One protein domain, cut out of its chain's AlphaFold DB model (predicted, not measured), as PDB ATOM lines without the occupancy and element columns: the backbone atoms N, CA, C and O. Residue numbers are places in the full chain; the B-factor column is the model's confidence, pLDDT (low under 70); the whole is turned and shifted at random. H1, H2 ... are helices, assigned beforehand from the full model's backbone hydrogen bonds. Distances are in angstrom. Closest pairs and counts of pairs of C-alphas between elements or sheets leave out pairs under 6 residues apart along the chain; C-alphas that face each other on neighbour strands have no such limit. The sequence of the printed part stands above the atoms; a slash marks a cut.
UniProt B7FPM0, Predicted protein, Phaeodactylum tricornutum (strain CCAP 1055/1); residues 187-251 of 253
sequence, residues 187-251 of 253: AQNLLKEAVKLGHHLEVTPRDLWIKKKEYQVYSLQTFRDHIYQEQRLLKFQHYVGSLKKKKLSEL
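This is residues 187 to 251 of the 253 residues of the protein "Predicted protein" of Phaeodactylum tricornutum (strain CCAP 1055/1) (UniProt B7FPM0). One long helix, H5, has a small head of four short helices, H1 to H4, gathered along one side of its first part, while residues 235 to 251 stick out from that head as a free arm. The head with the first part of H5 is compact, spanning 24 by 17 by 17 A; the arm makes the length of the whole. The printed part has 65 residues, with five named helices in the order H1, H2, H3, H4, H5 and no named strand; the class is all helix. The whole is loose, with a radius of gyration of the C-alphas of 15.0 A and spans of 49 by 19 by 17 A.

H5, residues 220 to 249, touches H3, residues 205 to 210, with its residues 220 to 227 alone. The closest C-alphas of the two are those of Pro 205 and Arg 224, 5.9 A apart, and the helices run opposite ways at a steep tilt of 57 degrees. H5 touches H1, residues 187 to 196, with its residues 227 to 231 alone. Their closest C-alphas, those of Lys 192 and Glu 230, are 6.9 A apart, and they run the same way at a steep tilt of 48 degrees. H4, residues 213 to 216, and H3 only just touch, with 3 pairs of C-alphas within 8 A, and only at the corner by their link; the closest C-alphas, those of Trp 209 and Tyr 215, are 5.4 A apart. H4 is close to H1 but not clearly touching, the closest C-alphas being those of Ala 187 and Glu 214 at 5.2 A. H2, residues 199 to 202, touches no helix; it is close to H1 but not clearly touching, the closest C-alphas being those of Ala 194 and His 200 at 6.3 A. H1 and H3 are apart, and so are H2 and H4. In H1, H3 and H5 every O i to N i+4 pair is within hydrogen-bond range; H2 and H4 are too short for such a pair, and each has its 1 O i to N i+3 pair within range.

H5 is 44.0 A long from C-alpha 220 at (11.432, -5.220, -25.930) to C-alpha 249 at (10.946, -20.319, 15.365). H1 begins at C-alpha 187 at (3.988, -0.242, -17.194) and is 14.1 A long. H3 measures 8.7 A, H2 5.3 A and H4 5.1 A from first to last C-alpha.

The two C-alphas farthest apart are those of Lys 213 and Leu 251, 49.5 A. The printed part has no cut, and the four links between the helices are tight. The mean pLDDT of the printed part is 93.8, and no printed residue is under 70.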
ATOM      1  N   ALA A 187       3.375   1.004 -16.744       95.88
ATOM      2  CA  ALA A 187       3.988  -0.242 -17.194       95.88
ATOM      3  C   ALA A 187       4.592  -1.052 -16.037       95.88
ATOM      4  O   ALA A 187       4.373  -2.260 -15.952       95.88
ATOM      5  N   GLN A 188       5.290  -0.395 -15.107       96.25
ATOM      6  CA  GLN A 188       5.832  -1.064 -13.928       96.25
ATOM      7  C   GLN A 188       4.728  -1.676 -13.063       96.25
ATOM      8  O   GLN A 188       4.847  -2.831 -12.652       96.25
ATOM      9  N   ASN A 189       3.659  -0.929 -12.785       95.94
ATOM     10  CA  ASN A 189       2.560  -1.416 -11.949       95.94
ATOM     11  C   ASN A 189       1.863  -2.621 -12.593       95.94
ATOM     12  O   ASN A 189       1.715  -3.661 -11.954       95.94
ATOM     13  N   LEU A 190       1.553  -2.526 -13.889       96.12
ATOM     14  CA  LEU A 190       0.949  -3.623 -14.643       96.12
ATOM     15  C   LEU A 190       1.864  -4.853 -14.694       96.12
ATOM     16  O   LEU A 190       1.383  -5.982 -14.638       96.12
ATOM     17  N   LEU A 191       3.184  -4.665 -14.836       96.06
ATOM     18  CA  LEU A 191       4.125  -5.785 -14.827       96.06
ATOM     19  C   LEU A 191       4.175  -6.460 -13.452       96.06
ATOM     20  O   LEU A 191       4.144  -7.685 -13.388       96.06
ATOM     21  N   LYS A 192       4.206  -5.689 -12.359       95.06
ATOM     22  CA  LYS A 192       4.168  -6.239 -10.993       95.06
ATOM     23  C   LYS A 192       2.923  -7.087 -10.759       95.06
ATOM     24  O   LYS A 192       3.025  -8.162 -10.173       95.06
ATOM     25  N   GLU A 193       1.768  -6.642 -11.246       94.50
ATOM     26  CA  GLU A 193       0.525  -7.417 -11.190       94.50
ATOM     27  C   GLU A 193       0.618  -8.706 -12.011       94.50
ATOM     28  O   GLU A 193       0.330  -9.782 -11.492       94.50
ATOM     29  N   ALA A 194       1.086  -8.629 -13.260       93.81
ATOM     30  CA  ALA A 194       1.253  -9.804 -14.120       93.81
ATOM     31  C   ALA A 194       2.254 -10.821 -13.544       93.81
ATOM     32  O   ALA A 194       2.065 -12.032 -13.666       93.81
ATOM     33  N   VAL A 195       3.312 -10.339 -12.893       93.06
ATOM     34  CA  VAL A 195       4.308 -11.171 -12.214       93.06
ATOM     35  C   VAL A 195       3.713 -11.821 -10.964       93.06
ATOM     36  O   VAL A 195       3.880 -13.025 -10.772       93.06
ATOM     37  N   LYS A 196       2.947 -11.069 -10.162       90.75
ATOM     38  CA  LYS A 196       2.239 -11.574  -8.975       90.75
ATOM     39  C   LYS A 196       1.197 -12.644  -9.319       90.75
ATOM     40  O   LYS A 196       1.053 -13.598  -8.562       90.75
ATOM     41  N   LEU A 197       0.495 -12.489 -10.441       92.12
ATOM     42  CA  LEU A 197      -0.490 -13.452 -10.952       92.12
ATOM     43  C   LEU A 197       0.142 -14.650 -11.676       92.12
ATOM     44  O   LEU A 197      -0.565 -15.578 -12.039       92.12
ATOM     45  N   GLY A 198       1.457 -14.646 -11.908       92.19
ATOM     46  CA  GLY A 198       2.143 -15.750 -12.580       92.19
ATOM     47  C   GLY A 198       2.066 -15.731 -14.112       92.19
ATOM     48  O   GLY A 198       2.781 -16.503 -14.738       92.19
ATOM     49  N   HIS A 199       1.343 -14.795 -14.736       90.81
ATOM     50  CA  HIS A 199       1.174 -14.726 -16.202       90.81
ATOM     51  C   HIS A 199       2.498 -14.684 -16.979       90.81
ATOM     52  O   HIS A 199       2.602 -15.195 -18.088       90.81
ATOM     53  N   HIS A 200       3.534 -14.079 -16.400       90.62
ATOM     54  CA  HIS A 200       4.876 -14.028 -16.985       90.62
ATOM     55  C   HIS A 200       5.576 -15.401 -17.128       90.62
ATOM     56  O   HIS A 200       6.619 -15.472 -17.772       90.62
ATOM     57  N   LEU A 201       5.042 -16.463 -16.512       92.69
ATOM     58  CA  LEU A 201       5.511 -17.847 -16.660       92.69
ATOM     59  C   LEU A 201       4.799 -18.582 -17.802       92.69
ATOM     60  O   LEU A 201       5.331 -19.554 -18.325       92.69
ATOM     61  N   GLU A 202       3.604 -18.125 -18.175       92.69
ATOM     62  CA  GLU A 202       2.732 -18.783 -19.154       92.69
ATOM     63  C   GLU A 202       3.008 -18.323 -20.588       92.69
ATOM     64  O   GLU A 202       2.736 -19.048 -21.541       92.69
ATOM     65  N   VAL A 203       3.529 -17.105 -20.753       93.25
ATOM     66  CA  VAL A 203       3.773 -16.497 -22.064       93.25
ATOM     67  C   VAL A 203       5.201 -15.999 -22.199       93.25
ATOM     68  O   VAL A 203       5.863 -15.670 -21.213       93.25
ATOM     69  N   THR A 204       5.681 -15.881 -23.438       93.88
ATOM     70  CA  THR A 204       7.008 -15.309 -23.657       93.88
ATOM     71  C   THR A 204       7.012 -13.814 -23.311       93.88
ATOM     72  O   THR A 204       5.987 -13.132 -23.440       93.88
ATOM     73  N   PRO A 205       8.171 -13.235 -22.941       94.75
ATOM     74  CA  PRO A 205       8.283 -11.796 -22.711       94.75
ATOM     75  C   PRO A 205       7.801 -10.934 -23.882       94.75
ATOM     76  O   PRO A 205       7.323  -9.823 -23.669       94.75
ATOM     77  N   ARG A 206       7.931 -11.434 -25.120       95.88
ATOM     78  CA  ARG A 206       7.463 -10.736 -26.322       95.88
ATOM     79  C   ARG A 206       5.941 -10.701 -26.377       95.88
ATOM     80  O   ARG A 206       5.382  -9.638 -26.617       95.88
ATOM     81  N   ASP A 207       5.285 -11.821 -26.112       95.38
ATOM     82  CA  ASP A 207       3.822 -11.891 -26.126       95.38
ATOM     83  C   ASP A 207       3.233 -11.019 -25.018       95.38
ATOM     84  O   ASP A 207       2.278 -10.278 -25.245       95.38
ATOM     85  N   LEU A 208       3.847 -11.038 -23.830       94.31
ATOM     86  CA  LEU A 208       3.447 -10.166 -22.729       94.31
ATOM     87  C   LEU A 208       3.598  -8.684 -23.094       94.31
ATOM     88  O   LEU A 208       2.696  -7.902 -22.809       94.31
ATOM     89  N   TRP A 209       4.700  -8.313 -23.751       96.62
ATOM     90  CA  TRP A 209       4.974  -6.948 -24.211       96.62
ATOM     91  C   TRP A 209       3.947  -6.460 -25.242       96.62
ATOM     92  O   TRP A 209       3.457  -5.338 -25.143       96.62
ATOM     93  N   ILE A 210       3.557  -7.315 -26.192       96.31
ATOM     94  CA  ILE A 210       2.581  -6.966 -27.237       96.31
ATOM     95  C   ILE A 210       1.177  -6.754 -26.647       96.31
ATOM     96  O   ILE A 210       0.445  -5.890 -27.121       96.31
ATOM     97  N   LYS A 211       0.807  -7.481 -25.584       93.56
ATOM     98  CA  LYS A 211      -0.542  -7.432 -24.989       93.56
ATOM     99  C   LYS A 211      -0.975  -6.051 -24.486       93.56
ATOM    100  O   LYS A 211      -2.177  -5.803 -24.426       93.56
ATOM    101  N   LYS A 212      -0.049  -5.171 -24.087       94.12
ATOM    102  CA  LYS A 212      -0.385  -3.858 -23.510       94.12
ATOM    103  C   LYS A 212       0.408  -2.734 -24.161       94.12
ATOM    104  O   LYS A 212       1.632  -2.803 -24.253       94.12
ATOM    105  N   LYS A 213      -0.281  -1.663 -24.561       95.81
ATOM    106  CA  LYS A 213       0.345  -0.490 -25.200       95.81
ATOM    107  C   LYS A 213       1.308   0.224 -24.250       95.81
ATOM    108  O   LYS A 213       2.323   0.758 -24.682       95.81
ATOM    109  N   GLU A 214       1.033   0.166 -22.951       96.25
ATOM    110  CA  GLU A 214       1.859   0.731 -21.888       96.25
ATOM    111  C   GLU A 214       3.236   0.068 -21.810       96.25
ATOM    112  O   GLU A 214       4.192   0.716 -21.403       96.25
ATOM    113  N   TYR A 215       3.374  -1.198 -22.213       96.25
ATOM    114  CA  TYR A 215       4.677  -1.864 -22.275       96.25
ATOM    115  C   TYR A 215       5.465  -1.473 -23.524       96.25
ATOM    116  O   TYR A 215       6.690  -1.377 -23.476       96.25
ATOM    117  N   GLN A 216       4.763  -1.198 -24.625       95.88
ATOM    118  CA  GLN A 216       5.359  -0.906 -25.929       95.88
ATOM    119  C   GLN A 216       6.079   0.447 -25.995       95.88
ATOM    120  O   GLN A 216       6.856   0.675 -26.916       95.88
ATOM    121  N   VAL A 217       5.889   1.323 -25.000       95.62
ATOM    122  CA  VAL A 217       6.679   2.564 -24.867       95.62
ATOM    123  C   VAL A 217       8.143   2.299 -24.490       95.62
ATOM    124  O   VAL A 217       8.979   3.195 -24.603       95.62
ATOM    125  N   TYR A 218       8.450   1.080 -24.041       96.31
ATOM    126  CA  TYR A 218       9.798   0.594 -23.775       96.31
ATOM    127  C   TYR A 218      10.213  -0.378 -24.873       96.31
ATOM    128  O   TYR A 218       9.392  -1.148 -25.380       96.31
ATOM    129  N   SER A 219      11.505  -0.406 -25.196       96.44
ATOM    130  CA  SER A 219      12.039  -1.445 -26.069       96.44
ATOM    131  C   SER A 219      11.789  -2.833 -25.475       96.44
ATOM    132  O   SER A 219      11.794  -3.033 -24.255       96.44
ATOM    133  N   LEU A 220      11.621  -3.829 -26.349       96.38
ATOM    134  CA  LEU A 220      11.432  -5.220 -25.930       96.38
ATOM    135  C   LEU A 220      12.570  -5.702 -25.011       96.38
ATOM    136  O   LEU A 220      12.329  -6.476 -24.087       96.38
ATOM    137  N   GLN A 221      13.800  -5.232 -25.243       95.81
ATOM    138  CA  GLN A 221      14.943  -5.560 -24.396       95.81
ATOM    139  C   GLN A 221      14.798  -4.969 -22.988       95.81
ATOM    140  O   GLN A 221      14.895  -5.711 -22.014       95.81
ATOM    141  N   THR A 222      14.505  -3.668 -22.868       95.69
ATOM    142  CA  THR A 222      14.281  -3.021 -21.565       95.69
ATOM    143  C   THR A 222      13.138  -3.702 -20.801       95.69
ATOM    144  O   THR A 222      13.268  -4.002 -19.613       95.69
ATOM    145  N   PHE A 223      12.036  -4.026 -21.480       96.56
ATOM    146  CA  PHE A 223      10.905  -4.711 -20.854       96.56
ATOM    147  C   PHE A 223      11.265  -6.118 -20.344       96.56
ATOM    148  O   PHE A 223      10.913  -6.482 -19.220       96.56
ATOM    149  N   ARG A 224      12.020  -6.898 -21.132       96.44
ATOM    150  CA  ARG A 224      12.554  -8.208 -20.714       96.44
ATOM    151  C   ARG A 224      13.401  -8.105 -19.453       96.44
ATOM    152  O   ARG A 224      13.213  -8.890 -18.524       96.44
ATOM    153  N   ASP A 225      14.291  -7.121 -19.400       96.25
ATOM    154  CA  ASP A 225      15.155  -6.911 -18.240       96.25
ATOM    155  C   ASP A 225      14.331  -6.622 -16.979       96.25
ATOM    156  O   ASP A 225      14.638  -7.152 -15.907       96.25
ATOM    157  N   HIS A 226      13.245  -5.854 -17.104       96.19
ATOM    158  CA  HIS A 226      12.329  -5.593 -15.997       96.19
ATOM    159  C   HIS A 226      11.545  -6.832 -15.550       96.19
ATOM    160  O   HIS A 226      11.404  -7.031 -14.344       96.19
ATOM    161  N   ILE A 227      11.125  -7.722 -16.458       95.94
ATOM    162  CA  ILE A 227      10.536  -9.020 -16.069       95.94
ATOM    163  C   ILE A 227      11.514  -9.799 -15.183       95.94
ATOM    164  O   ILE A 227      11.146 -10.269 -14.104       95.94
ATOM    165  N   TYR A 228      12.780  -9.897 -15.594       94.75
ATOM    166  CA  TYR A 228      13.789 -10.617 -14.818       94.75
ATOM    167  C   TYR A 228      14.120  -9.934 -13.487       94.75
ATOM    168  O   TYR A 228      14.397 -10.616 -12.498       94.75
ATOM    169  N   GLN A 229      14.100  -8.599 -13.434       95.62
ATOM    170  CA  GLN A 229      14.251  -7.857 -12.180       95.62
ATOM    171  C   GLN A 229      13.126  -8.195 -11.196       95.62
ATOM    172  O   GLN A 229      13.420  -8.527 -10.048       95.62
ATOM    173  N   GLU A 230      11.869  -8.183 -11.645       95.31
ATOM    174  CA  GLU A 230      10.717  -8.510 -10.798       95.31
ATOM    175  C   GLU A 230      10.743  -9.986 -10.355       95.31
ATOM    176  O   GLU A 230      10.520 -10.287  -9.182       95.31
ATOM    177  N   GLN A 231      11.142 -10.919 -11.228       93.50
ATOM    178  CA  GLN A 231      11.362 -12.321 -10.842       93.50
ATOM    179  C   GLN A 231      12.437 -12.484  -9.759       93.50
ATOM    180  O   GLN A 231      12.263 -13.251  -8.806       93.50
ATOM    181  N   ARG A 232      13.571 -11.782  -9.890       94.75
ATOM    182  CA  ARG A 232      14.623 -11.791  -8.862       94.75
ATOM    183  C   ARG A 232      14.115 -11.203  -7.551       94.75
ATOM    184  O   ARG A 232      14.412 -11.759  -6.494       94.75
ATOM    185  N   LEU A 233      13.331 -10.128  -7.618       93.31
ATOM    186  CA  LEU A 233      12.728  -9.508  -6.445       93.31
ATOM    187  C   LEU A 233      11.783 -10.476  -5.725       93.31
ATOM    188  O   LEU A 233      11.898 -10.618  -4.510       93.31
ATOM    189  N   LEU A 234      10.926 -11.201  -6.451       91.94
ATOM    190  CA  LEU A 234      10.066 -12.235  -5.866       91.94
ATOM    191  C   LEU A 234      10.882 -13.316  -5.147       91.94
ATOM    192  O   LEU A 234      10.634 -13.609  -3.976       91.94
ATOM    193  N   LYS A 235      11.899 -13.881  -5.810       92.69
ATOM    194  CA  LYS A 235      12.784 -14.891  -5.199       92.69
ATOM    195  C   LYS A 235      13.443 -14.365  -3.924       92.69
ATOM    196  O   LYS A 235      13.476 -15.060  -2.906       92.69
ATOM    197  N   PHE A 236      13.922 -13.124  -3.956       94.62
ATOM    198  CA  PHE A 236      14.508 -12.471  -2.791       94.62
ATOM    199  C   PHE A 236      13.490 -12.279  -1.659       94.62
ATOM    200  O   PHE A 236      13.799 -12.573  -0.507       94.62
ATOM    201  N   GLN A 237      12.262 -11.852  -1.961       92.81
ATOM    202  CA  GLN A 237      11.194 -11.718  -0.966       92.81
ATOM    203  C   GLN A 237      10.849 -13.061  -0.310       92.81
ATOM    204  O   GLN A 237      10.716 -13.116   0.914       92.81
ATOM    205  N   HIS A 238      10.775 -14.147  -1.088       93.31
ATOM    206  CA  HIS A 238      10.590 -15.500  -0.558       93.31
ATOM    207  C   HIS A 238      11.726 -15.905   0.387       93.31
ATOM    208  O   HIS A 238      11.464 -16.390   1.489       93.31
ATOM    209  N   TYR A 239      12.978 -15.654  -0.005       95.12
ATOM    210  CA  TYR A 239      14.147 -15.905   0.837       95.12
ATOM    211  C   TYR A 239      14.117 -15.086   2.138       95.12
ATOM    212  O   TYR A 239      14.267 -15.626   3.231       95.12
ATOM    213  N   VAL A 240      13.844 -13.783   2.064       94.50
ATOM    214  CA  VAL A 240      13.716 -12.935   3.260       94.50
ATOM    215  C   VAL A 240      12.568 -13.417   4.153       94.50
ATOM    216  O   VAL A 240      12.692 -13.421   5.379       94.50
ATOM    217  N   GLY A 241      11.456 -13.850   3.558       93.38
ATOM    218  CA  GLY A 241      10.331 -14.448   4.270       93.38
ATOM    219  C   GLY A 241      10.715 -15.726   5.018       93.38
ATOM    220  O   GLY A 241      10.353 -15.872   6.188       93.38
ATOM    221  N   SER A 242      11.486 -16.624   4.400       93.62
ATOM    222  CA  SER A 242      11.949 -17.854   5.056       93.62
ATOM    223  C   SER A 242      12.924 -17.566   6.202       93.62
ATOM    224  O   SER A 242      12.777 -18.142   7.281       93.62
ATOM    225  N   LEU A 243      13.836 -16.600   6.037       92.00
ATOM    226  CA  LEU A 243      14.719 -16.144   7.116       92.00
ATOM    227  C   LEU A 243      13.936 -15.583   8.309       92.00
ATOM    228  O   LEU A 243      14.264 -15.877   9.460       92.00
ATOM    229  N   LYS A 244      12.885 -14.791   8.054       89.44
ATOM    230  CA  LYS A 244      12.011 -14.264   9.113       89.44
ATOM    231  C   LYS A 244      11.307 -15.389   9.873       89.44
ATOM    232  O   LYS A 244      11.297 -15.353  11.100       89.44
ATOM    233  N   LYS A 245      10.769 -16.389   9.165       90.31
ATOM    234  CA  LYS A 245      10.125 -17.564   9.779       90.31
ATOM    235  C   LYS A 245      11.103 -18.354  10.648       90.31
ATOM    236  O   LYS A 245      10.791 -18.615  11.802       90.31
ATOM    237  N   LYS A 246      12.305 -18.639  10.135       91.12
ATOM    238  CA  LYS A 246      13.370 -19.317  10.892       91.12
ATOM    239  C   LYS A 246      13.722 -18.559  12.176       91.12
ATOM    240  O   LYS A 246      13.764 -19.136  13.257       91.12
ATOM    241  N   LYS A 247      13.903 -17.242  12.073       87.25
ATOM    242  CA  LYS A 247      14.195 -16.397  13.235       87.25
ATOM    243  C   LYS A 247      13.067 -16.410  14.270       87.25
ATOM    244  O   LYS A 247      13.352 -16.369  15.460       87.25
ATOM    245  N   LEU A 248      11.809 -16.442  13.824       86.44
ATOM    246  CA  LEU A 248      10.645 -16.521  14.708       86.44
ATOM    247  C   LEU A 248      10.590 -17.873  15.438       86.44
ATOM    248  O   LEU A 248      10.354 -17.888  16.639       86.44
ATOM    249  N   SER A 249      10.886 -18.981  14.748       85.88
ATOM    250  CA  SER A 249      10.946 -20.319  15.365       85.88
ATOM    251  C   SER A 249      12.101 -20.505  16.354       85.88
ATOM    252  O   SER A 249      12.037 -21.378  17.208       85.88
ATOM    253  N   GLU A 250      13.157 -19.694  16.254       88.56
ATOM    254  CA  GLU A 250      14.303 -19.712  17.175       88.56
ATOM    255  C   GLU A 250      14.089 -18.836  18.426       88.56
ATOM    256  O   GLU A 250      14.974 -18.766  19.286       88.56
ATOM    257  N   LEU A 251      12.955 -18.130  18.531       87.81
ATOM    258  CA  LEU A 251      12.671 -17.303  19.702       87.81
ATOM    259  C   LEU A 251      12.438 -18.155  20.946       87.81
ATOM    260  O   LEU A 251      11.850 -19.232  20.908       87.81
TER     261      LEU A 251